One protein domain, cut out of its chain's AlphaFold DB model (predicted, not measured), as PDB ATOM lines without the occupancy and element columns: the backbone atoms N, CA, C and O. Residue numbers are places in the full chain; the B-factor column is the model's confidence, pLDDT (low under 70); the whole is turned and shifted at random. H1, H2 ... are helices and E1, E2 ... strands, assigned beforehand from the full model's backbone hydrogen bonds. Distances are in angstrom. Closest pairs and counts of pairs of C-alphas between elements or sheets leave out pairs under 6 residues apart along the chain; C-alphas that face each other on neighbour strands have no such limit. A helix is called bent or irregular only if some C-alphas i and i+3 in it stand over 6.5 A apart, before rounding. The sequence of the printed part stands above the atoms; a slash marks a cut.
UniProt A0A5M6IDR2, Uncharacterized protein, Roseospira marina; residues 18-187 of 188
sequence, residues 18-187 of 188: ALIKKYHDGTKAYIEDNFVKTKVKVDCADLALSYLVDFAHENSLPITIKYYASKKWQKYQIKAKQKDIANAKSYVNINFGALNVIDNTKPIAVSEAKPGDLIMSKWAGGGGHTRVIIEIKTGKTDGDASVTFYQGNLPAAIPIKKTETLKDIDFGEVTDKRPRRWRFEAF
ATOM      1  N   ALA A  18     -38.809 -10.280  18.901       96.69
ATOM      2  CA  ALA A  18     -39.467  -8.989  18.712       96.69
ATOM      3  C   ALA A  18     -39.904  -8.765  17.254       96.69
ATOM      4  O   ALA A  18     -41.016  -8.305  17.006       96.69
ATOM      5  N   LEU A  19     -39.060  -9.138  16.285       96.94
ATOM      6  CA  LEU A  19     -39.388  -9.044  14.860       96.94
ATOM      7  C   LEU A  19     -40.467 -10.047  14.455       96.94
ATOM      8  O   LEU A  19     -41.398  -9.681  13.747       96.94
ATOM      9  N   ILE A  20     -40.390 -11.281  14.959       97.69
ATOM     10  CA  ILE A  20     -41.427 -12.301  14.753       97.69
ATOM     11  C   ILE A  20     -42.761 -11.822  15.336       97.69
ATOM     12  O   ILE A  20     -43.797 -11.938  14.689       97.69
ATOM     13  N   LYS A  21     -42.754 -11.216  16.532       97.94
ATOM     14  CA  LYS A  21     -43.959 -10.609  17.110       97.94
ATOM     15  C   LYS A  21     -44.508  -9.492  16.217       97.94
ATOM     16  O   LYS A  21     -45.697  -9.501  15.928       97.94
ATOM     17  N   LYS A  22     -43.653  -8.580  15.743       98.25
ATOM     18  CA  LYS A  22     -44.050  -7.482  14.844       98.25
ATOM     19  C   LYS A  22     -44.645  -8.004  13.527       98.25
ATOM     20  O   LYS A  22     -45.628  -7.441  13.060       98.25
ATOM     21  N   TYR A  23     -44.097  -9.087  12.970       98.38
ATOM     22  CA  TYR A  23     -44.675  -9.778  11.813       98.38
ATOM     23  C   TYR A  23     -46.090 -10.277  12.127       98.38
ATOM     24  O   TYR A  23     -47.043  -9.949  11.428       98.38
ATOM     25  N   HIS A  24     -46.271 -11.012  13.226       98.50
ATOM     26  CA  HIS A  24     -47.599 -11.499  13.591       98.50
ATOM     27  C   HIS A  24     -48.598 -10.346  13.792       98.50
ATOM     28  O   HIS A  24     -49.659 -10.337  13.171       98.50
ATOM     29  N   ASP A  25     -48.231  -9.326  14.569       98.31
ATOM     30  CA  ASP A  25     -49.102  -8.182  14.867       98.31
ATOM     31  C   ASP A  25     -49.530  -7.409  13.599       98.31
ATOM     32  O   ASP A  25     -50.652  -6.907  13.529       98.31
ATOM     33  N   GLY A  26     -48.660  -7.320  12.585       98.06
ATOM     34  CA  GLY A  26     -48.910  -6.554  11.359       98.06
ATOM     35  C   GLY A  26     -49.612  -7.316  10.229       98.06
ATOM     36  O   GLY A  26     -50.085  -6.686   9.283       98.06
ATOM     37  N   THR A  27     -49.733  -8.646  10.318       98.31
ATOM     38  CA  THR A  27     -50.221  -9.485   9.202       98.31
ATOM     39  C   THR A  27     -51.599  -9.068   8.703       98.31
ATOM     40  O   THR A  27     -51.810  -8.906   7.501       98.31
ATOM     41  N   LYS A  28     -52.557  -8.905   9.619       98.38
ATOM     42  CA  LYS A  28     -53.941  -8.598   9.249       98.38
ATOM     43  C   LYS A  28     -54.034  -7.261   8.511       98.38
ATOM     44  O   LYS A  28     -54.632  -7.210   7.440       98.38
ATOM     45  N   ALA A  29     -53.423  -6.217   9.075       98.25
ATOM     46  CA  ALA A  29     -53.426  -4.883   8.486       98.25
ATOM     47  C   ALA A  29     -52.785  -4.901   7.094       98.25
ATOM     48  O   ALA A  29     -53.377  -4.402   6.143       98.25
ATOM     49  N   TYR A  30     -51.644  -5.582   6.947       98.25
ATOM     50  CA  TYR A  30     -50.987  -5.710   5.652       98.25
ATOM     51  C   TYR A  30     -51.896  -6.347   4.591       98.25
ATOM     52  O   TYR A  30     -52.000  -5.810   3.489       98.25
ATOM     53  N   ILE A  31     -52.579  -7.457   4.906       98.00
ATOM     54  CA  ILE A  31     -53.473  -8.120   3.941       98.00
ATOM     55  C   ILE A  31     -54.652  -7.210   3.570       98.00
ATOM     56  O   ILE A  31     -55.003  -7.085   2.391       98.00
ATOM     57  N   GLU A  32     -55.261  -6.566   4.566       98.00
ATOM     58  CA  GLU A  32     -56.389  -5.657   4.359       98.00
ATOM     59  C   GLU A  32     -55.996  -4.460   3.481       98.00
ATOM     60  O   GLU A  32     -56.709  -4.142   2.525       98.00
ATOM     61  N   ASP A  33     -54.850  -3.840   3.758       98.00
ATOM     62  CA  ASP A  33     -54.383  -2.631   3.079       98.00
ATOM     63  C   ASP A  33     -53.843  -2.901   1.674       98.00
ATOM     64  O   ASP A  33     -54.078  -2.094   0.777       98.00
ATOM     65  N   ASN A  34     -53.174  -4.035   1.448       97.25
ATOM     66  CA  ASN A  34     -52.497  -4.305   0.174       97.25
ATOM     67  C   ASN A  34     -53.315  -5.141  -0.809       97.25
ATOM     68  O   ASN A  34     -53.045  -5.070  -2.009       97.25
ATOM     69  N   PHE A  35     -54.314  -5.901  -0.344       97.25
ATOM     70  CA  PHE A  35     -55.112  -6.769  -1.220       97.25
ATOM     71  C   PHE A  35     -56.613  -6.511  -1.157       97.25
ATOM     72  O   PHE A  35     -57.265  -6.415  -2.196       97.25
ATOM     73  N   VAL A  36     -57.186  -6.400   0.044       97.38
ATOM     74  CA  VAL A  36     -58.648  -6.308   0.194       97.38
ATOM     75  C   VAL A  36     -59.151  -4.932  -0.236       97.38
ATOM     76  O   VAL A  36     -60.020  -4.835  -1.103       97.38
ATOM     77  N   LYS A  37     -58.592  -3.858   0.333       97.75
ATOM     78  CA  LYS A  37     -59.008  -2.475   0.042       97.75
ATOM     79  C   LYS A  37     -58.648  -2.051  -1.383       97.75
ATOM     80  O   LYS A  37     -59.444  -1.397  -2.050       97.75
ATOM     81  N   THR A  38     -57.481  -2.472  -1.863       97.50
ATOM     82  CA  THR A  38     -56.966  -2.196  -3.218       97.50
ATOM     83  C   THR A  38     -57.567  -3.100  -4.291       97.50
ATOM     84  O   THR A  38     -57.360  -2.856  -5.478       97.50
ATOM     85  N   LYS A  39     -58.315  -4.140  -3.896       97.00
ATOM     86  CA  LYS A  39     -58.908  -5.141  -4.794       97.00
ATOM     87  C   LYS A  39     -57.871  -5.881  -5.653       97.00
ATOM     88  O   LYS A  39     -58.194  -6.339  -6.753       97.00
ATOM     89  N   VAL A  40     -56.640  -6.024  -5.159       96.12
ATOM     90  CA  VAL A  40     -55.598  -6.811  -5.830       96.12
ATOM     91  C   VAL A  40     -55.947  -8.292  -5.724       96.12
ATOM     92  O   VAL A  40     -56.214  -8.821  -4.644       96.12
ATOM     93  N   LYS A  41     -55.957  -8.963  -6.876       95.81
ATOM     94  CA  LYS A  41     -56.176 -10.404  -6.972       95.81
ATOM     95  C   LYS A  41     -54.866 -11.137  -6.727       95.81
ATOM     96  O   LYS A  41     -53.841 -10.759  -7.284       95.81
ATOM     97  N   VAL A  42     -54.922 -12.192  -5.928       94.56
ATOM     98  CA  VAL A  42     -53.749 -12.959  -5.516       94.56
ATOM     99  C   VAL A  42     -54.131 -14.425  -5.332       94.56
ATOM    100  O   VAL A  42     -55.290 -14.747  -5.036       94.56
ATOM    101  N   ASP A  43     -53.175 -15.322  -5.540       93.38
ATOM    102  CA  ASP A  43     -53.374 -16.728  -5.222       93.38
ATOM    103  C   ASP A  43     -53.060 -17.050  -3.750       93.38
ATOM    104  O   ASP A  43     -52.712 -16.184  -2.944       93.38
ATOM    105  N   CYS A  44     -53.282 -18.304  -3.357       92.88
ATOM    106  CA  CYS A  44     -53.111 -18.728  -1.971       92.88
ATOM    107  C   CYS A  44     -51.650 -18.755  -1.489       92.88
ATOM    108  O   CYS A  44     -51.406 -18.510  -0.306       92.88
ATOM    109  N   ALA A  45     -50.690 -19.039  -2.370       92.88
ATOM    110  CA  ALA A  45     -49.274 -19.074  -2.022       92.88
ATOM    111  C   ALA A  45     -48.697 -17.657  -2.004       92.88
ATOM    112  O   ALA A  45     -48.068 -17.258  -1.020       92.88
ATOM    113  N   ASP A  46     -49.017 -16.869  -3.027       92.62
ATOM    114  CA  ASP A  46     -48.639 -15.468  -3.159       92.62
ATOM    115  C   ASP A  46     -49.109 -14.641  -1.965       92.62
ATOM    116  O   ASP A  46     -48.362 -13.799  -1.468       92.62
ATOM    117  N   LEU A  47     -50.321 -14.887  -1.454       95.00
ATOM    118  CA  LEU A  47     -50.829 -14.188  -0.273       95.00
ATOM    119  C   LEU A  47     -49.955 -14.453   0.963       95.00
ATOM    120  O   LEU A  47     -49.622 -13.520   1.694       95.00
ATOM    121  N   ALA A  48     -49.571 -15.712   1.194       94.81
ATOM    122  CA  ALA A  48     -48.736 -16.095   2.331       94.81
ATOM    123  C   ALA A  48     -47.301 -15.554   2.201       94.81
ATOM    124  O   ALA A  48     -46.709 -15.102   3.185       94.81
ATOM    125  N   LEU A  49     -46.746 -15.579   0.987       94.81
ATOM    126  CA  LEU A  49     -45.371 -15.170   0.704       94.81
ATOM    127  C   LEU A  49     -45.210 -13.650   0.650       94.81
ATOM    128  O   LEU A  49     -44.200 -13.137   1.129       94.81
ATOM    129  N   SER A  50     -46.202 -12.921   0.132       93.94
ATOM    130  CA  SER A  50     -46.106 -11.473  -0.086       93.94
ATOM    131  C   SER A  50     -45.764 -10.718   1.190       93.94
ATOM    132  O   SER A  50     -44.825  -9.925   1.190       93.94
ATOM    133  N   TYR A  51     -46.464 -11.005   2.294       94.81
ATOM    134  CA  TYR A  51     -46.170 -10.305   3.538       94.81
ATOM    135  C   TYR A  51     -44.829 -10.719   4.142       94.81
ATOM    136  O   TYR A  51     -44.104  -9.876   4.663       94.81
ATOM    137  N   LEU A  52     -44.469 -12.005   4.061       96.31
ATOM    138  CA  LEU A  52     -43.176 -12.488   4.547       96.31
ATOM    139  C   LEU A  52     -42.021 -11.761   3.844       96.31
ATOM    140  O   LEU A  52     -41.107 -11.279   4.512       96.31
ATOM    141  N   VAL A  53     -42.088 -11.665   2.514       95.06
ATOM    142  CA  VAL A  53     -41.067 -11.033   1.668       95.06
ATOM    143  C   VAL A  53     -40.977  -9.531   1.932       95.06
ATOM    144  O   VAL A  53     -39.878  -9.033   2.189       95.06
ATOM    145  N   ASP A  54     -42.107  -8.822   1.934       94.81
ATOM    146  CA  ASP A  54     -42.125  -7.373   2.158       94.81
ATOM    147  C   ASP A  54     -41.654  -7.032   3.582       94.81
ATOM    148  O   ASP A  54     -40.772  -6.191   3.760       94.81
ATOM    149  N   PHE A  55     -42.132  -7.761   4.597       96.00
ATOM    150  CA  PHE A  55     -41.701  -7.559   5.981       96.00
ATOM    151  C   PHE A  55     -40.198  -7.793   6.154       96.00
ATOM    152  O   PHE A  55     -39.513  -7.022   6.834       96.00
ATOM    153  N   ALA A  56     -39.657  -8.853   5.549       94.81
ATOM    154  CA  ALA A  56     -38.228  -9.122   5.618       94.81
ATOM    155  C   ALA A  56     -37.413  -8.024   4.937       94.81
ATOM    156  O   ALA A  56     -36.394  -7.601   5.479       94.81
ATOM    157  N   HIS A  57     -37.871  -7.511   3.797       93.50
ATOM    158  CA  HIS A  57     -37.214  -6.398   3.123       93.50
ATOM    159  C   HIS A  57     -37.183  -5.138   3.994       93.50
ATOM    160  O   HIS A  57     -36.101  -4.614   4.273       93.50
ATOM    161  N   GLU A  58     -38.341  -4.710   4.503       94.00
ATOM    162  CA  GLU A  58     -38.486  -3.519   5.351       94.00
ATOM    163  C   GLU A  58     -37.620  -3.579   6.612       94.00
ATOM    164  O   GLU A  58     -37.104  -2.563   7.077       94.00
ATOM    165  N   ASN A  59     -37.427  -4.777   7.167       93.88
ATOM    166  CA  ASN A  59     -36.659  -4.981   8.394       93.88
ATOM    167  C   ASN A  59     -35.242  -5.521   8.123       93.88
ATOM    168  O   ASN A  59     -34.539  -5.896   9.061       93.88
ATOM    169  N   SER A  60     -34.791  -5.529   6.860       93.44
ATOM    170  CA  SER A  60     -33.456  -5.997   6.455       93.44
ATOM    171  C   SER A  60     -33.125  -7.418   6.938       93.44
ATOM    172  O   SER A  60     -32.021  -7.682   7.416       93.44
ATOM    173  N   LEU A  61     -34.081  -8.336   6.813       93.62
ATOM    174  CA  LEU A  61     -33.981  -9.727   7.242       93.62
ATOM    175  C   LEU A  61     -33.723 -10.648   6.045       93.62
ATOM    176  O   LEU A  61     -34.272 -10.423   4.965       93.62
ATOM    177  N   PRO A  62     -32.896 -11.689   6.211       94.12
ATOM    178  CA  PRO A  62     -32.766 -12.734   5.219       94.12
ATOM    179  C   PRO A  62     -33.983 -13.666   5.257       94.12
ATOM    180  O   PRO A  62     -34.623 -13.839   6.298       94.12
ATOM    181  N   ILE A  63     -34.285 -14.288   4.121       94.19
ATOM    182  CA  ILE A  63     -35.212 -15.418   4.025       94.19
ATOM    183  C   ILE A  63     -34.544 -16.496   3.181       94.19
ATOM    184  O   ILE A  63     -34.063 -16.215   2.086       94.19
ATOM    185  N   THR A  64     -34.586 -17.738   3.654       93.38
ATOM    186  CA  THR A  64     -34.227 -18.917   2.860       93.38
ATOM    187  C   THR A  64     -35.468 -19.781   2.683       93.38
ATOM    188  O   THR A  64     -35.960 -20.358   3.651       93.38
ATOM    189  N   ILE A  65     -35.969 -19.894   1.451       92.19
ATOM    190  CA  ILE A  65     -37.151 -20.700   1.119       92.19
ATOM    191  C   ILE A  65     -36.717 -21.899   0.277       92.19
ATOM    192  O   ILE A  65     -36.034 -21.759  -0.739       92.19
ATOM    193  N   LYS A  66     -37.105 -23.100   0.696       91.94
ATOM    194  CA  LYS A  66     -36.935 -24.330  -0.080       91.94
ATOM    195  C   LYS A  66     -38.085 -24.495  -1.063       91.94
ATOM    196  O   LYS A  66     -39.234 -24.257  -0.712       91.94
ATOM    197  N   TYR A  67     -37.793 -24.965  -2.264       90.69
ATOM    198  CA  TYR A  67     -38.814 -25.329  -3.244       90.69
ATOM    199  C   TYR A  67     -38.380 -26.561  -4.021       90.69
ATOM    200  O   TYR A  67     -37.189 -26.870  -4.110       90.69
ATOM    201  N   TYR A  68     -39.356 -27.296  -4.539       86.75
ATOM    202  CA  TYR A  68     -39.107 -28.501  -5.312       86.75
ATOM    203  C   TYR A  68     -39.212 -28.172  -6.795       86.75
ATOM    204  O   TYR A  68     -40.285 -27.841  -7.290       86.75
ATOM    205  N   ALA A  69     -38.092 -28.255  -7.504       85.94
ATOM    206  CA  ALA A  69     -38.023 -27.987  -8.932       85.94
ATOM    207  C   ALA A  69     -36.977 -28.892  -9.580       85.94
ATOM    208  O   ALA A  69     -35.990 -29.287  -8.958       85.94
ATOM    209  N   SER A  70     -37.194 -29.255 -10.846       87.25
ATOM    210  CA  SER A  70     -36.303 -30.174 -11.574       87.25
ATOM    211  C   SER A  70     -36.035 -31.488 -10.816       87.25
ATOM    212  O   SER A  70     -34.902 -31.964 -10.765       87.25
ATOM    213  N   LYS A  71     -37.078 -32.056 -10.189       87.88
ATOM    214  CA  LYS A  71     -37.032 -33.294  -9.385       87.88
ATOM    215  C   LYS A  71     -36.090 -33.255  -8.167       87.88
ATOM    216  O   LYS A  71     -35.710 -34.303  -7.645       87.88
ATOM    217  N   LYS A  72     -35.708 -32.069  -7.686       92.31
ATOM    218  CA  LYS A  72     -34.847 -31.908  -6.507       92.31
ATOM    219  C   LYS A  72     -35.271 -30.727  -5.645       92.31
ATOM    220  O   LYS A  72     -35.874 -29.767  -6.115       92.31
ATOM    221  N   TRP A  73     -34.897 -30.788  -4.373       90.31
ATOM    222  CA  TRP A  73     -35.015 -29.646  -3.478       90.31
ATOM    223  C   TRP A  73     -33.965 -28.596  -3.822       90.31
ATOM    224  O   TRP A  73     -32.766 -28.874  -3.855       90.31
ATOM    225  N   GLN A  74     -34.431 -27.380  -4.055       92.44
ATOM    226  CA  GLN A  74     -33.623 -26.191  -4.260       92.44
ATOM    227  C   GLN A  74     -33.891 -25.193  -3.132       92.44
ATOM    228  O   GLN A  74     -34.865 -25.315  -2.387       92.44
ATOM    229  N   LYS A  75     -32.994 -24.220  -2.979       92.31
ATOM    230  CA  LYS A  75     -33.125 -23.121  -2.021       92.31
ATOM    231  C   LYS A  75     -33.059 -21.809  -2.780       92.31
ATOM    232  O   LYS A  75     -32.174 -21.634  -3.613       92.31
ATOM    233  N   TYR A  76     -33.956 -20.897  -2.452       91.62
ATOM    234  CA  TYR A  76     -33.892 -19.506  -2.860       91.62
ATOM    235  C   TYR A  76     -33.619 -18.650  -1.630       91.62
ATOM    236  O   TYR A  76     -34.287 -18.810  -0.607       91.62
ATOM    237  N   GLN A  77     -32.619 -17.777  -1.722       92.00
ATOM    238  CA  GLN A  77     -32.221 -16.911  -0.622       92.00
ATOM    239  C   GLN A  77     -32.457 -15.451  -0.994       92.00
ATOM    240  O   GLN A  77     -31.858 -14.933  -1.936       92.00
ATOM    241  N   ILE A  78     -33.283 -14.779  -0.202       91.44
ATOM    242  CA  ILE A  78     -33.421 -13.327  -0.194       91.44
ATOM    243  C   ILE A  78     -32.451 -12.811   0.863       91.44
ATOM    244  O   ILE A  78     -32.552 -13.167   2.037       91.44
ATOM    245  N   LYS A  79     -31.465 -12.014   0.450       90.25
ATOM    246  CA  LYS A  79     -30.454 -11.471   1.364       90.25
ATOM    247  C   LYS A  79     -31.035 -10.327   2.193       90.25
ATOM    248  O   LYS A  79     -31.872  -9.562   1.718       90.25
ATOM    249  N   ALA A  80     -30.508 -10.146   3.403       86.81
ATOM    250  CA  ALA A  80     -30.716  -8.913   4.153       86.81
ATOM    251  C   ALA A  80     -30.330  -7.705   3.280       86.81
ATOM    252  O   ALA A  80     -29.257  -7.702   2.670       86.81
ATOM    253  N   LYS A  81     -31.194  -6.681   3.223       84.19
ATOM    254  CA  LYS A  81     -31.006  -5.477   2.385       84.19
ATOM    255  C   LYS A  81     -30.929  -5.769   0.876       84.19
ATOM    256  O   LYS A  81     -30.274  -5.025   0.141       84.19
ATOM    257  N   GLN A  82     -31.570  -6.840   0.399       86.25
ATOM    258  CA  GLN A  82     -31.739  -7.089  -1.034       86.25
ATOM    259  C   GLN A  82     -32.330  -5.838  -1.706       86.25
ATOM    260  O   GLN A  82     -33.436  -5.422  -1.369       86.25
ATOM    261  N   LYS A  83     -31.576  -5.233  -2.635       86.12
ATOM    262  CA  LYS A  83     -31.966  -3.981  -3.309       86.12
ATOM    263  C   LYS A  83     -33.155  -4.172  -4.246       86.12
ATOM    264  O   LYS A  83     -34.007  -3.304  -4.347       86.12
ATOM    265  N   ASP A  84     -33.188  -5.313  -4.921       89.38
ATOM    266  CA  ASP A  84     -34.187  -5.624  -5.932       89.38
ATOM    267  C   ASP A  84     -35.254  -6.567  -5.368       89.38
ATOM    268  O   ASP A  84     -35.238  -7.781  -5.589       89.38
ATOM    269  N   ILE A  85     -36.131  -6.002  -4.536       89.06
ATOM    270  CA  ILE A  85     -37.208  -6.758  -3.893       89.06
ATOM    271  C   ILE A  85     -38.316  -7.138  -4.879       89.06
ATOM    272  O   ILE A  85     -38.918  -8.199  -4.735       89.06
ATOM    273  N   ALA A  86     -38.544  -6.322  -5.913       87.62
ATOM    274  CA  ALA A  86     -39.559  -6.582  -6.928       87.62
ATOM    275  C   ALA A  86     -39.256  -7.875  -7.697       87.62
ATOM    276  O   ALA A  86     -40.125  -8.744  -7.801       87.62
ATOM    277  N   ASN A  87     -38.008  -8.058  -8.143       86.50
ATOM    278  CA  ASN A  87     -37.608  -9.302  -8.798       86.50
ATOM    279  C   ASN A  87     -37.613 -10.492  -7.835       86.50
ATOM    280  O   ASN A  87     -38.008 -11.586  -8.231       86.50
ATOM    281  N   ALA A  88     -37.240 -10.298  -6.565       87.12
ATOM    282  CA  ALA A  88     -37.318 -11.369  -5.574       87.12
ATOM    283  C   ALA A  88     -38.764 -11.834  -5.332       87.12
ATOM    284  O   ALA A  88     -39.031 -13.034  -5.327       87.12
ATOM    285  N   LYS A  89     -39.705 -10.896  -5.198       87.00
ATOM    286  CA  LYS A  89     -41.134 -11.186  -5.035       87.00
ATOM    287  C   LYS A  89     -41.713 -11.862  -6.274       87.00
ATOM    288  O   LYS A  89     -42.382 -12.878  -6.148       87.00
ATOM    289  N   SER A  90     -41.387 -11.366  -7.469       86.19
ATOM    290  CA  SER A  90     -41.799 -11.999  -8.727       86.19
ATOM    291  C   SER A  90     -41.276 -13.435  -8.841       86.19
ATOM    292  O   SER A  90     -42.040 -14.341  -9.166       86.19
ATOM    293  N   TYR A  91     -40.006 -13.672  -8.495       86.56
ATOM    294  CA  TYR A  91     -39.430 -15.016  -8.503       86.56
ATOM    295  C   TYR A  91     -40.148 -15.954  -7.529       86.56
ATOM    296  O   TYR A  91     -40.454 -17.093  -7.883       86.56
ATOM    297  N   VAL A  92     -40.419 -15.484  -6.309       86.38
ATOM    298  CA  VAL A  92     -41.119 -16.269  -5.290       86.38
ATOM    299  C   VAL A  92     -42.557 -16.579  -5.723       86.38
ATOM    300  O   VAL A  92     -42.978 -17.724  -5.635       86.38
ATOM    301  N   ASN A  93     -43.278 -15.620  -6.288       83.31
ATOM    302  CA  ASN A  93     -44.659 -15.846  -6.710       83.31
ATOM    303  C   ASN A  93     -44.768 -16.816  -7.904       83.31
ATOM    304  O   ASN A  93     -45.644 -17.670  -7.957       83.31
ATOM    305  N   ILE A  94     -43.829 -16.757  -8.857       82.00
ATOM    306  CA  ILE A  94     -43.853 -17.637 -10.040       82.00
ATOM    307  C   ILE A  94     -43.490 -19.089  -9.693       82.00
ATOM    308  O   ILE A  94     -43.988 -20.020 -10.326       82.00
ATOM    309  N   ASN A  95     -42.588 -19.303  -8.729       80.88
ATOM    310  CA  ASN A  95     -41.954 -20.612  -8.524       80.88
ATOM    311  C   ASN A  95     -42.467 -21.393  -7.306       80.88
ATOM    312  O   ASN A  95     -42.073 -22.548  -7.132       80.88
ATOM    313  N   PHE A  96     -43.289 -20.795  -6.439       86.69
ATOM    314  CA  PHE A  96     -43.631 -21.383  -5.144       86.69
ATOM    315  C   PHE A  96     -45.141 -21.576  -5.020       86.69
ATOM    316  O   PHE A  96     -45.885 -20.641  -4.756       86.69
ATOM    317  N   GLY A  97     -45.590 -22.825  -5.148       87.19
ATOM    318  CA  GLY A  97     -46.980 -23.193  -4.881       87.19
ATOM    319  C   GLY A  97     -47.262 -23.418  -3.392       87.19
ATOM    320  O   GLY A  97     -46.357 -23.440  -2.554       87.19
ATOM    321  N   ALA A  98     -48.529 -23.681  -3.061       84.81
ATOM    322  CA  ALA A  98     -48.983 -23.910  -1.683       84.81
ATOM    323  C   ALA A  98     -48.195 -25.019  -0.955       84.81
ATOM    324  O   ALA A  98     -47.849 -24.873   0.216       84.81
ATOM    325  N   LEU A  99     -47.847 -26.108  -1.651       84.94
ATOM    326  CA  LEU A  99     -47.015 -27.175  -1.083       84.94
ATOM    327  C   LEU A  99     -45.613 -26.669  -0.715       84.94
ATOM    328  O   LEU A  99     -45.137 -26.926   0.386       84.94
ATOM    329  N   ASN A 100     -44.982 -25.862  -1.576       88.31
ATOM    330  CA  ASN A 100     -43.682 -25.275  -1.252       88.31
ATOM    331  C   ASN A 100     -43.782 -24.348  -0.039       88.31
ATOM    332  O   ASN A 100     -42.900 -24.375   0.815       88.31
ATOM    333  N   VAL A 101     -44.859 -23.569   0.084       90.88
ATOM    334  CA  VAL A 101     -45.099 -22.730   1.265       90.88
ATOM    335  C   VAL A 101     -45.106 -23.573   2.539       90.88
ATOM    336  O   VAL A 101     -44.347 -23.289   3.469       90.88
ATOM    337  N   ILE A 102     -45.894 -24.649   2.582       88.75
ATOM    338  CA  ILE A 102     -46.050 -25.422   3.816       88.75
ATOM    339  C   ILE A 102     -44.797 -26.198   4.217       88.75
ATOM    340  O   ILE A 102     -44.538 -26.356   5.413       88.75
ATOM    341  N   ASP A 103     -43.975 -26.622   3.260       90.88
ATOM    342  CA  ASP A 103     -42.709 -27.307   3.546       90.88
ATOM    343  C   ASP A 103     -41.678 -26.389   4.226       90.88
ATOM    344  O   ASP A 103     -40.758 -26.853   4.905       90.88
ATOM    345  N   ASN A 104     -41.870 -25.069   4.135       94.62
ATOM    346  CA  ASN A 104     -41.079 -24.062   4.850       94.62
ATOM    347  C   ASN A 104     -41.652 -23.700   6.230       94.62
ATOM    348  O   ASN A 104     -41.156 -22.794   6.907       94.62
ATOM    349  N   THR A 105     -42.664 -24.437   6.685       95.62
ATOM    350  CA  THR A 105     -43.282 -24.260   8.001       95.62
ATOM    351  C   THR A 105     -43.052 -25.463   8.914       95.62
ATOM    352  O   THR A 105     -42.599 -26.537   8.496       95.62
ATOM    353  N   LYS A 106     -43.366 -25.287  10.194       95.19
ATOM    354  CA  LYS A 106     -43.475 -26.345  11.198       95.19
ATOM    355  C   LYS A 106     -44.867 -26.320  11.825       95.19
ATOM    356  O   LYS A 106     -45.422 -25.231  11.975       95.19
ATOM    357  N   PRO A 107     -45.422 -27.475  12.208       95.56
ATOM    358  CA  PRO A 107     -46.658 -27.485  12.970       95.56
ATOM    359  C   PRO A 107     -46.453 -26.878  14.356       95.56
ATOM    360  O   PRO A 107     -45.368 -26.983  14.934       95.56
ATOM    361  N   ILE A 108     -47.503 -26.251  14.871       96.50
ATOM    362  CA  ILE A 108     -47.556 -25.645  16.205       96.50
ATOM    363  C   ILE A 108     -48.837 -26.083  16.921       96.50
ATOM    364  O   ILE A 108     -49.768 -26.590  16.286       96.50
ATOM    365  N   ALA A 109     -48.890 -25.914  18.242       95.81
ATOM    366  CA  ALA A 109     -50.127 -26.148  18.979       95.81
ATOM    367  C   ALA A 109     -51.184 -25.095  18.606       95.81
ATOM    368  O   ALA A 109     -50.853 -23.946  18.305       95.81
ATOM    369  N   VAL A 110     -52.466 -25.467  18.656       95.75
ATOM    370  CA  VAL A 110     -53.579 -24.548  18.348       95.75
ATOM    371  C   VAL A 110     -53.565 -23.331  19.275       95.75
ATOM    372  O   VAL A 110     -53.740 -22.204  18.818       95.75
ATOM    373  N   SER A 111     -53.270 -23.539  20.558       96.12
ATOM    374  CA  SER A 111     -53.137 -22.480  21.568       96.12
ATOM    375  C   SER A 111     -51.975 -21.513  21.320       96.12
ATOM    376  O   SER A 111     -51.963 -20.414  21.871       96.12
ATOM    377  N   GLU A 112     -50.999 -21.893  20.494       97.12
ATOM    378  CA  GLU A 112     -49.844 -21.060  20.161       97.12
ATOM    379  C   GLU A 112     -50.024 -20.279  18.862       97.12
ATOM    380  O   GLU A 112     -49.171 -19.437  18.556       97.12
ATOM    381  N   ALA A 113     -51.070 -20.570  18.083       97.50
ATOM    382  CA  ALA A 113     -51.292 -19.968  16.778       97.50
ATOM    383  C   ALA A 113     -51.598 -18.469  16.882       97.50
ATOM    384  O   ALA A 113     -52.236 -17.984  17.817       97.50
ATOM    385  N   LYS A 114     -51.088 -17.717  15.910       97.88
ATOM    386  CA  LYS A 114     -51.104 -16.255  15.853       97.88
ATOM    387  C   LYS A 114     -51.407 -15.790  14.428       97.88
ATOM    388  O   LYS A 114     -51.230 -16.560  13.482       97.88
ATOM    389  N   PRO A 115     -51.829 -14.528  14.244       98.44
ATOM    390  CA  PRO A 115     -51.952 -13.957  12.908       98.44
ATOM    391  C   PRO A 115     -50.637 -14.107  12.126       98.44
ATOM    392  O   PRO A 115     -49.571 -13.918  12.700       98.44
ATOM    393  N   GLY A 116     -50.683 -14.488  10.853       98.06
ATOM    394  CA  GLY A 116     -49.491 -14.777  10.036       98.06
ATOM    395  C   GLY A 116     -49.003 -16.223  10.087       98.06
ATOM    396  O   GLY A 116     -48.195 -16.612   9.246       98.06
ATOM    397  N   ASP A 117     -49.515 -17.041  11.011       98.12
ATOM    398  CA  ASP A 117     -49.425 -18.495  10.873       98.12
ATOM    399  C   ASP A 117     -50.376 -18.986   9.772       98.12
ATOM    400  O   ASP A 117     -51.275 -18.275   9.317       98.12
ATOM    401  N   LEU A 118     -50.169 -20.219   9.324       97.00
ATOM    402  CA  LEU A 118     -50.816 -20.788   8.154       97.00
ATOM    403  C   LEU A 118     -51.675 -21.999   8.516       97.00
ATOM    404  O   LEU A 118     -51.372 -22.751   9.442       97.00
ATOM    405  N   ILE A 119     -52.711 -22.230   7.719       94.69
ATOM    406  CA  ILE A 119     -53.442 -23.498   7.649       94.69
ATOM    407  C   ILE A 119     -53.332 -24.015   6.224       94.69
ATOM    408  O   ILE A 119     -53.520 -23.251   5.279       94.69
ATOM    409  N   MET A 120     -53.074 -25.310   6.061       92.56
ATOM    410  CA  MET A 120     -53.262 -25.974   4.778       92.56
ATOM    411  C   MET A 120     -54.526 -26.819   4.832       92.56
ATOM    412  O   MET A 120     -54.653 -27.706   5.665       92.56
ATOM    413  N   SER A 121     -55.420 -26.578   3.888       90.81
ATOM    414  CA  SER A 121     -56.573 -27.443   3.635       90.81
ATOM    415  C   SER A 121     -56.388 -28.208   2.332       90.81
ATOM    416  O   SER A 121     -55.592 -27.805   1.480       90.81
ATOM    417  N   LYS A 122     -57.134 -29.291   2.149       87.75
ATOM    418  CA  LYS A 122     -57.282 -29.944   0.853       87.75
ATOM    419  C   LYS A 122     -57.952 -28.977  -0.121       87.75
ATOM    420  O   LYS A 122     -58.957 -28.343   0.203       87.75
ATOM    421  N   TRP A 123     -57.403 -28.865  -1.326       83.94
ATOM    422  CA  TRP A 123     -58.056 -28.137  -2.412       83.94
ATOM    423  C   TRP A 123     -58.943 -29.079  -3.234       83.94
ATOM    424  O   TRP A 123     -58.584 -30.236  -3.458       83.94
ATOM    425  N   ALA A 124     -60.096 -28.594  -3.707       75.12
ATOM    426  CA  ALA A 124     -61.087 -29.417  -4.410       75.12
ATOM    427  C   ALA A 124     -60.542 -30.080  -5.694       75.12
ATOM    428  O   ALA A 124     -60.972 -31.176  -6.041       75.12
ATOM    429  N   GLY A 125     -59.567 -29.456  -6.367       67.25
ATOM    430  CA  GLY A 125     -58.898 -29.995  -7.558       67.25
ATOM    431  C   GLY A 125     -57.724 -30.944  -7.278       67.25
ATOM    432  O   GLY A 125     -57.029 -31.331  -8.212       67.25
ATOM    433  N   GLY A 126     -57.477 -31.304  -6.013       70.44
ATOM    434  CA  GLY A 126     -56.272 -32.014  -5.576       70.44
ATOM    435  C   GLY A 126     -55.156 -31.058  -5.134       70.44
ATOM    436  O   GLY A 126     -55.118 -29.897  -5.523       70.44
ATOM    437  N   GLY A 127     -54.247 -31.524  -4.276       79.56
ATOM    438  CA  GLY A 127     -53.199 -30.682  -3.685       79.56
ATOM    439  C   GLY A 127     -53.658 -29.884  -2.456       79.56
ATOM    440  O   GLY A 127     -54.674 -30.191  -1.829       79.56
ATOM    441  N   GLY A 128     -52.857 -28.886  -2.075       88.00
ATOM    442  CA  GLY A 128     -53.051 -28.092  -0.863       88.00
ATOM    443  C   GLY A 128     -53.489 -26.655  -1.146       88.00
ATOM    444  O   GLY A 128     -53.104 -26.063  -2.151       88.00
ATOM    445  N   HIS A 129     -54.265 -26.082  -0.233       92.06
ATOM    446  CA  HIS A 129     -54.682 -24.687  -0.240       92.06
ATOM    447  C   HIS A 129     -54.240 -24.011   1.056       92.06
ATOM    448  O   HIS A 129     -54.762 -24.320   2.134       92.06
ATOM    449  N   THR A 130     -53.267 -23.105   0.942       93.31
ATOM    450  CA  THR A 130     -52.720 -22.352   2.076       93.31
ATOM    451  C   THR A 130     -53.610 -21.159   2.421       93.31
ATOM    452  O   THR A 130     -54.043 -20.409   1.551       93.31
ATOM    453  N   ARG A 131     -53.877 -20.974   3.710       95.06
ATOM    454  CA  ARG A 131     -54.695 -19.897   4.275       95.06
ATOM    455  C   ARG A 131     -53.872 -19.173   5.334       95.06
ATOM    456  O   ARG A 131     -53.182 -19.836   6.108       95.06
ATOM    457  N   VAL A 132     -53.955 -17.847   5.390       97.88
ATOM    458  CA  VAL A 132     -53.219 -17.037   6.375       97.88
ATOM    459  C   VAL A 132     -54.143 -16.717   7.541       97.88
ATOM    460  O   VAL A 132     -55.144 -16.019   7.369       97.88
ATOM    461  N   ILE A 133     -53.819 -17.227   8.727       98.38
ATOM    462  CA  ILE A 133     -54.561 -16.953   9.960       98.38
ATOM    463  C   ILE A 133     -54.468 -15.457  10.268       98.38
ATOM    464  O   ILE A 133     -53.398 -14.859  10.176       98.38
ATOM    465  N   ILE A 134     -55.584 -14.854  10.669       98.38
ATOM    466  CA  ILE A 134     -55.635 -13.480  11.194       98.38
ATOM    467  C   ILE A 134     -56.249 -13.390  12.591       98.38
ATOM    468  O   ILE A 134     -56.141 -12.350  13.233       98.38
ATOM    469  N   GLU A 135     -56.899 -14.453  13.061       97.94
ATOM    470  CA  GLU A 135     -57.435 -14.567  14.415       97.94
ATOM    471  C   GLU A 135     -57.657 -16.046  14.738       97.94
ATOM    472  O   GLU A 135     -58.054 -16.822  13.867       97.94
ATOM    473  N   ILE A 136     -57.444 -16.431  15.993       96.56
ATOM    474  CA  ILE A 136     -57.808 -17.752  16.495       96.56
ATOM    475  C   ILE A 136     -58.382 -17.632  17.905       96.56
ATOM    476  O   ILE A 136     -57.879 -16.865  18.726       96.56
ATOM    477  N   LYS A 137     -59.447 -18.384  18.180       96.94
ATOM    478  CA  LYS A 137     -60.073 -18.509  19.500       96.94
ATOM    479  C   LYS A 137     -60.082 -19.976  19.885       96.94
ATOM    480  O   LYS A 137     -60.701 -20.786  19.201       96.94
ATOM    481  N   THR A 138     -59.391 -20.311  20.968       94.50
ATOM    482  CA  THR A 138     -59.325 -21.681  21.484       94.50
ATOM    483  C   THR A 138     -60.705 -22.157  21.933       94.50
ATOM    484  O   THR A 138     -61.426 -21.417  22.606       94.50
ATOM    485  N   GLY A 139     -61.066 -23.387  21.567       92.94
ATOM    486  CA  GLY A 139     -62.283 -24.052  22.029       92.94
ATOM    487  C   GLY A 139     -62.040 -24.923  23.264       92.94
ATOM    488  O   GLY A 139     -60.983 -24.859  23.889       92.94
ATOM    489  N   LYS A 140     -63.021 -25.772  23.603       94.12
ATOM    490  CA  LYS A 140     -62.863 -26.811  24.644       94.12
ATOM    491  C   LYS A 140     -61.817 -27.855  24.249       94.12
ATOM    492  O   LYS A 140     -61.116 -28.386  25.103       94.12
ATOM    493  N   THR A 141     -61.744 -28.142  22.954       94.75
ATOM    494  CA  THR A 141     -60.725 -28.976  22.321       94.75
ATOM    495  C   THR A 141     -60.067 -28.197  21.184       94.75
ATOM    496  O   THR A 141     -60.619 -27.198  20.713       94.75
ATOM    497  N   ASP A 142     -58.923 -28.679  20.698       92.56
ATOM    498  CA  ASP A 142     -58.263 -28.124  19.510       92.56
ATOM    499  C   ASP A 142     -59.205 -28.090  18.297       92.56
ATOM    500  O   ASP A 142     -59.257 -27.094  17.583       92.56
ATOM    501  N   GLY A 143     -60.020 -29.133  18.098       92.62
ATOM    502  CA  GLY A 143     -60.990 -29.189  16.998       92.62
ATOM    503  C   GLY A 143     -62.106 -28.143  17.096       92.62
ATOM    504  O   GLY A 143     -62.629 -27.714  16.071       92.62
ATOM    505  N   ASP A 144     -62.445 -27.695  18.307       95.25
ATOM    506  CA  ASP A 144     -63.470 -26.669  18.538       95.25
ATOM    507  C   ASP A 144     -62.927 -25.237  18.419       95.25
ATOM    508  O   ASP A 144     -63.686 -24.279  18.580       95.25
ATOM    509  N   ALA A 145     -61.625 -25.063  18.170       96.62
ATOM    510  CA  ALA A 145     -61.058 -23.739  17.979       96.62
ATOM    511  C   ALA A 145     -61.629 -23.079  16.719       96.62
ATOM    512  O   ALA A 145     -61.653 -23.674  15.640       96.62
ATOM    513  N   SER A 146     -62.066 -21.829  16.857       97.44
ATOM    514  CA  SER A 146     -62.516 -21.005  15.739       97.44
ATOM    515  C   SER A 146     -61.327 -20.256  15.158       97.44
ATOM    516  O   SER A 146     -60.605 -19.573  15.885       97.44
ATOM    517  N   VAL A 147     -61.126 -20.374  13.850       97.44
ATOM    518  CA  VAL A 147     -60.040 -19.712  13.136       97.44
ATOM    519  C   VAL A 147     -60.614 -18.798  12.078       97.44
ATOM    520  O   VAL A 147     -61.381 -19.228  11.219       97.44
ATOM    521  N   THR A 148     -60.186 -17.543  12.116       98.31
ATOM    522  CA  THR A 148     -60.434 -16.581  11.050       98.31
ATOM    523  C   THR A 148     -59.174 -16.444  10.211       98.31
ATOM    524  O   THR A 148     -58.086 -16.204  10.739       98.31
ATOM    525  N   PHE A 149     -59.312 -16.553   8.896       98.00
ATOM    526  CA  PHE A 149     -58.198 -16.478   7.955       98.00
ATOM    527  C   PHE A 149     -58.579 -15.696   6.697       98.00
ATOM    528  O   PHE A 149     -59.757 -15.563   6.355       98.00
ATOM    529  N   TYR A 150     -57.560 -15.204   5.994       98.06
ATOM    530  CA  TYR A 150     -57.674 -14.810   4.593       98.06
ATOM    531  C   TYR A 150     -57.178 -15.932   3.688       98.06
ATOM    532  O   TYR A 150     -56.202 -16.622   3.996       98.06
ATOM    533  N   GLN A 151     -57.829 -16.078   2.540       94.06
ATOM    534  CA  GLN A 151     -57.383 -16.964   1.473       94.06
ATOM    535  C   GLN A 151     -57.420 -16.248   0.123       94.06
ATOM    536  O   GLN A 151     -58.431 -15.633  -0.223       94.06
ATOM    537  N   GLY A 152     -56.328 -16.350  -0.638       92.06
ATOM    538  CA  GLY A 152     -56.353 -16.145  -2.088       92.06
ATOM    539  C   GLY A 152     -57.016 -17.340  -2.776       92.06
ATOM    540  O   GLY A 152     -57.511 -18.248  -2.108       92.06
ATOM    541  N   ASN A 153     -57.040 -17.378  -4.106       89.69
ATOM    542  CA  ASN A 153     -57.562 -18.542  -4.832       89.69
ATOM    543  C   ASN A 153     -56.826 -18.762  -6.155       89.69
ATOM    544  O   ASN A 153     -56.163 -17.857  -6.645       89.69
ATOM    545  N   LEU A 154     -56.955 -19.955  -6.736       84.19
ATOM    546  CA  LEU A 154     -56.590 -20.219  -8.127       84.19
ATOM    547  C   LEU A 154     -57.881 -20.486  -8.922       84.19
ATOM    548  O   LEU A 154     -58.599 -21.426  -8.578       84.19
ATOM    549  N   PRO A 155     -58.214 -19.678  -9.950       87.88
ATOM    550  CA  PRO A 155     -57.494 -18.487 -10.422       87.88
ATOM    551  C   PRO A 155     -57.474 -17.344  -9.389       87.88
ATOM    552  O   PRO A 155     -58.348 -17.276  -8.521       87.88
ATOM    553  N   ALA A 156     -56.483 -16.447  -9.513       93.06
ATOM    554  CA  ALA A 156     -56.245 -15.336  -8.588       93.06
ATOM    555  C   ALA A 156     -57.519 -14.520  -8.317       93.06
ATOM    556  O   ALA A 156     -58.219 -14.087  -9.240       93.06
ATOM    557  N   ALA A 157     -57.798 -14.270  -7.038       94.31
ATOM    558  CA  ALA A 157     -58.991 -13.569  -6.575       94.31
ATOM    559  C   ALA A 157     -58.645 -12.582  -5.457       94.31
ATOM    560  O   ALA A 157     -57.588 -12.678  -4.837       94.31
ATOM    561  N   ILE A 158     -59.533 -11.620  -5.201       97.31
ATOM    562  CA  ILE A 158     -59.402 -10.751  -4.023       97.31
ATOM    563  C   ILE A 158     -59.513 -11.650  -2.783       97.31
ATOM    564  O   ILE A 158     -60.455 -12.450  -2.733       97.31
ATOM    565  N   PRO A 159     -58.602 -11.548  -1.795       97.62
ATOM    566  CA  PRO A 159     -58.640 -12.413  -0.629       97.62
ATOM    567  C   PRO A 159     -59.976 -12.365   0.101       97.62
ATOM    568  O   PRO A 159     -60.496 -11.294   0.420       97.62
ATOM    569  N   ILE A 160     -60.511 -13.544   0.411       96.38
ATOM    570  CA  ILE A 160     -61.770 -13.682   1.141       96.38
ATOM    571  C   ILE A 160     -61.454 -13.969   2.601       96.38
ATOM    572  O   ILE A 160     -60.667 -14.868   2.907       96.38
ATOM    573  N   LYS A 161     -62.093 -13.213   3.496       97.88
ATOM    574  CA  LYS A 161     -62.085 -13.487   4.930       97.88
ATOM    575  C   LYS A 161     -63.122 -14.559   5.242       97.88
ATOM    576  O   LYS A 161     -64.287 -14.401   4.881       97.88
ATOM    577  N   LYS A 162     -62.717 -15.610   5.944       97.31
ATOM    578  CA  LYS A 162     -63.619 -16.649   6.449       97.31
ATOM    579  C   LYS A 162     -63.313 -16.958   7.900       97.31
ATOM    580  O   LYS A 162     -62.185 -16.761   8.346       97.31
ATOM    581  N   THR A 163     -64.320 -17.468   8.594       97.75
ATOM    582  CA  THR A 163     -64.201 -18.015   9.942       97.75
ATOM    583  C   THR A 163     -64.804 -19.412   9.936       97.75
ATOM    584  O   THR A 163     -65.955 -19.579   9.541       97.75
ATOM    585  N   GLU A 164     -64.023 -20.402  10.351       96.56
ATOM    586  CA  GLU A 164     -64.403 -21.821  10.398       96.56
ATOM    587  C   GLU A 164     -63.934 -22.409  11.739       96.56
ATOM    588  O   GLU A 164     -63.043 -21.844  12.384       96.56
ATOM    589  N   THR A 165     -64.519 -23.521  12.194       96.00
ATOM    590  CA  THR A 165     -63.913 -24.289  13.294       96.00
ATOM    591  C   THR A 165     -62.887 -25.269  12.735       96.00
ATOM    592  O   THR A 165     -63.040 -25.744  11.611       96.00
ATOM    593  N   LEU A 166     -61.820 -25.573  13.482       93.75
ATOM    594  CA  LEU A 166     -60.747 -26.439  12.977       93.75
ATOM    595  C   LEU A 166     -61.254 -27.818  12.541       93.75
ATOM    596  O   LEU A 166     -60.764 -28.350  11.550       93.75
ATOM    597  N   LYS A 167     -62.248 -28.391  13.223       93.31
ATOM    598  CA  LYS A 167     -62.850 -29.676  12.827       93.31
ATOM    599  C   LYS A 167     -63.631 -29.626  11.507       93.31
ATOM    600  O   LYS A 167     -63.789 -30.674  10.889       93.31
ATOM    601  N   ASP A 168     -64.083 -28.446  11.078       94.19
ATOM    602  CA  ASP A 168     -64.830 -28.265   9.825       94.19
ATOM    603  C   ASP A 168     -63.899 -28.045   8.619       94.19
ATOM    604  O   ASP A 168     -64.332 -28.111   7.468       94.19
ATOM    605  N   ILE A 169     -62.608 -27.794   8.862       92.44
ATOM    606  CA  ILE A 169     -61.612 -27.652   7.802       92.44
ATOM    607  C   ILE A 169     -61.223 -29.044   7.300       92.44
ATOM    608  O   ILE A 169     -60.646 -29.850   8.031       92.44
ATOM    609  N   ASP A 170     -61.464 -29.315   6.017       90.69
ATOM    610  CA  ASP A 170     -60.923 -30.510   5.368       90.69
ATOM    611  C   ASP A 170     -59.414 -30.346   5.143       90.69
ATOM    612  O   ASP A 170     -58.964 -29.693   4.200       90.69
ATOM    613  N   PHE A 171     -58.613 -30.932   6.028       86.25
ATOM    614  CA  PHE A 171     -57.156 -30.990   5.898       86.25
ATOM    615  C   PHE A 171     -56.681 -32.048   4.893       86.25
ATOM    616  O   PHE A 171     -55.509 -32.028   4.517       86.25
ATOM    617  N   GLY A 172     -57.546 -32.973   4.463       83.00
ATOM    618  CA  GLY A 172     -57.159 -34.150   3.687       83.00
ATOM    619  C   GLY A 172     -55.953 -34.889   4.278       83.00
ATOM    620  O   GLY A 172     -55.763 -34.938   5.493       83.00
ATOM    621  N   GLU A 173     -55.117 -35.435   3.394       80.62
ATOM    622  CA  GLU A 173     -53.819 -36.040   3.736       80.62
ATOM    623  C   GLU A 173     -52.643 -35.067   3.530       80.62
ATOM    624  O   GLU A 173     -51.483 -35.443   3.679       80.62
ATOM    625  N   VAL A 174     -52.918 -33.808   3.158       68.06
ATOM    626  CA  VAL A 174     -51.867 -32.859   2.755       68.06
ATOM    627  C   VAL A 174     -51.079 -32.297   3.934       68.06
ATOM    628  O   VAL A 174     -49.923 -31.923   3.744       68.06
ATOM    629  N   THR A 175     -51.660 -32.238   5.137       76.44
ATOM    630  CA  THR A 175     -50.935 -31.843   6.358       76.44
ATOM    631  C   THR A 175     -51.487 -32.501   7.612       76.44
ATOM    632  O   THR A 175     -52.610 -33.003   7.640       76.44
ATOM    633  N   ASP A 176     -50.700 -32.440   8.682       75.25
ATOM    634  CA  ASP A 176     -51.216 -32.629  10.027       75.25
ATOM    635  C   ASP A 176     -52.215 -31.512  10.357       75.25
ATOM    636  O   ASP A 176     -51.961 -30.354  10.047       75.25
ATOM    637  N   LYS A 177     -53.358 -31.867  10.959       85.31
ATOM    638  CA  LYS A 177     -54.551 -31.023  11.200       85.31
ATOM    639  C   LYS A 177     -54.325 -29.866  12.191       85.31
ATOM    640  O   LYS A 177     -55.079 -29.688  13.144       85.31
ATOM    641  N   ARG A 178     -53.228 -29.133  12.036       90.75
ATOM    642  CA  ARG A 178     -52.685 -28.158  12.973       90.75
ATOM    643  C   ARG A 178     -52.291 -26.884  12.231       90.75
ATOM    644  O   ARG A 178     -51.843 -26.956  11.085       90.75
ATOM    645  N   PRO A 179     -52.391 -25.717  12.887       95.56
ATOM    646  CA  PRO A 179     -51.754 -24.504  12.403       95.56
ATOM    647  C   PRO A 179     -50.249 -24.705  12.221       95.56
ATOM    648  O   PRO A 179     -49.615 -25.523  12.899       95.56
ATOM    649  N   ARG A 180     -49.665 -23.937  11.305       96.62
ATOM    650  CA  ARG A 180     -48.257 -24.051  10.937       96.62
ATOM    651  C   ARG A 180     -47.585 -22.693  10.920       96.62
ATOM    652  O   ARG A 180     -48.113 -21.733  10.378       96.62
ATOM    653  N   ARG A 181     -46.388 -22.621  11.491       97.62
ATOM    654  CA  ARG A 181     -45.587 -21.399  11.580       97.62
ATOM    655  C   ARG A 181     -44.387 -21.484  10.661       97.62
ATOM    656  O   ARG A 181     -43.749 -22.537  10.585       97.62
ATOM    657  N   TRP A 182     -44.038 -20.380  10.010       97.25
ATOM    658  CA  TRP A 182     -42.761 -20.255   9.310       97.25
ATOM    659  C   TRP A 182     -41.597 -20.695  10.200       97.25
ATOM    660  O   TRP A 182     -41.556 -20.402  11.398       97.25
ATOM    661  N   ARG A 183     -40.621 -21.394   9.622       96.31
ATOM    662  CA  ARG A 183     -39.376 -21.731  10.324       96.31
ATOM    663  C   ARG A 183     -38.461 -20.510  10.351       96.31
ATOM    664  O   ARG A 183     -37.439 -20.499   9.676       96.31
ATOM    665  N   PHE A 184     -38.830 -19.483  11.118       95.00
ATOM    666  CA  PHE A 184     -38.047 -18.247  11.246       95.00
ATOM    667  C   PHE A 184     -36.588 -18.519  11.643       95.00
ATOM    668  O   PHE A 184     -35.679 -17.834  11.183       95.00
ATOM    669  N   GLU A 185     -36.349 -19.570  12.433       91.50
ATOM    670  CA  GLU A 185     -35.012 -20.032  12.814       91.50
ATOM    671  C   GLU A 185     -34.161 -20.562  11.645       91.50
ATOM    672  O   GLU A 185     -32.943 -20.643  11.766       91.50
ATOM    673  N   ALA A 186     -34.790 -20.934  10.529       90.06
ATOM    674  CA  ALA A 186     -34.147 -21.516   9.352       90.06
ATOM    675  C   ALA A 186     -33.913 -20.499   8.220       90.06
ATOM    676  O   ALA A 186     -33.449 -20.882   7.147       90.06
ATOM    677  N   PHE A 187     -34.251 -19.224   8.434       90.00
ATOM    678  CA  PHE A 187     -34.085 -18.147   7.453       90.00
ATOM    679  C   PHE A 187     -32.680 -17.523   7.428       90.00
ATOM    680  O   PHE A 187     -32.470 -16.533   6.728       90.00
TER     681      PHE A 187
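AT A GLANCE: This is residues 18 to 187 of the 188 residues of an uncharacterized protein of Roseospira marina (UniProt A0A5M6IDR2). A strongly twisted, curled sheet of four strands, E4 to E7, makes one side of the domain, and helix H2 runs from one face of it toward the small hairpin of E1 and E2 on the far side. H1b and the short H4 pack on the same face of the sheet as H2, H3 lies beside H2 away from that sheet, and the short strand pair E3 and E8 sits by E4. The printed part has 170 residues with four named helices and eight named strands, in the order H1 H2 E1 E2 H3 H4 E3 E4 E5 E6 E7 E8, and the class is mixed, helices and strands. The large sheet runs E4, E5, E6, E7, antiparallel throughout. The whole is compact, with a radius of gyration of the C-alphas of 15.2 A, and spans 47 by 36 by 33 A.

IN THESE COORDINATES: H1, residues 18 to 36, was assigned as one helix by its hydrogen bonds but is bent, with C-alphas 25 and 28 7.4 A apart. Its arms are H1a, residues 18 to 25, from C-alpha 18 at (-39.467, -8.989, 18.712), and H1b, residues 28 to 36, and they stand at a steep tilt of 53 degrees. H2, residues 44 to 58, is 22.3 A long. E1, residues 63 to 69, is 18.3 A long and E2, residues 72 to 78, is 19.7 A long. H3 is residues 85 to 95, 15.4 A long, H4 residues 98 to 103, and E3 residues 105 to 107. E4, residues 118 to 122, precedes E5, residues 128 to 137, which begins at (-53.051, -28.092, -0.863), measures 23.6 A and bends by 80 degrees at residue 134. E6 is residues 146 to 151, 15.7 A long, and E7 residues 160 to 165, 16.3 A long. E8, residues 180 to 182, ends at (-42.761, -20.255, 9.310).

HOW THE PARTS SIT: H2 is the hub, touching three other helices. With residues 47 to 51 alone it only just touches H1b, with 3 pairs of C-alphas within 8 A, the closest being Tyr 30 and Tyr 51 at 7.0 A. H3 touches H2 at a shallow tilt of 24 degrees, opposite ways, closest at the C-alphas of Asp 46 and Asn 93, 5.3 A. H4 touches residues 44 to 49 of H2 alone, at a steep tilt of 58 degrees, closest at the C-alphas of Ala 45 and Ala 98, 4.9 A. H1b, H2 and H4 lie on the same face of the sheet E4 E5 E6 E7, two layers, helices on one face of a sheet; their heights over the sheet are 10.2 A, 12.3 A and 8.3 A. H3 is not on that sheet. The four strands form a meander, each the antiparallel neighbour of the one before, with N 119 and O 131 at 2.9 A, N 134 and O 148 at 2.8 A, and N 149 and O 162 at 2.9 A, within hydrogen-bond range. E5 pairs in a staggered way, with E4 over residues 128 to 132 and with E6 over residues 132 to 137. In the hairpin of E1 and E2, N 65 and O 76 are 2.9 A apart; in the antiparallel pair E3 and E8, N 106 and O 181 are 2.8 A apart. In H1a, H1b, H3 and H4 every O i to N i+4 pair is within hydrogen-bond range, and in H2 8 of 11 are.

THE WHOLE: The two C-alphas farthest apart, those of Lys 83 and Lys 140, are 47.5 A apart. The printed part has no cut. The link from E7 to E8, residues 166 to 179, is long. The mean pLDDT of the printed part is 92.4, and residues 125 and 174 are under 70.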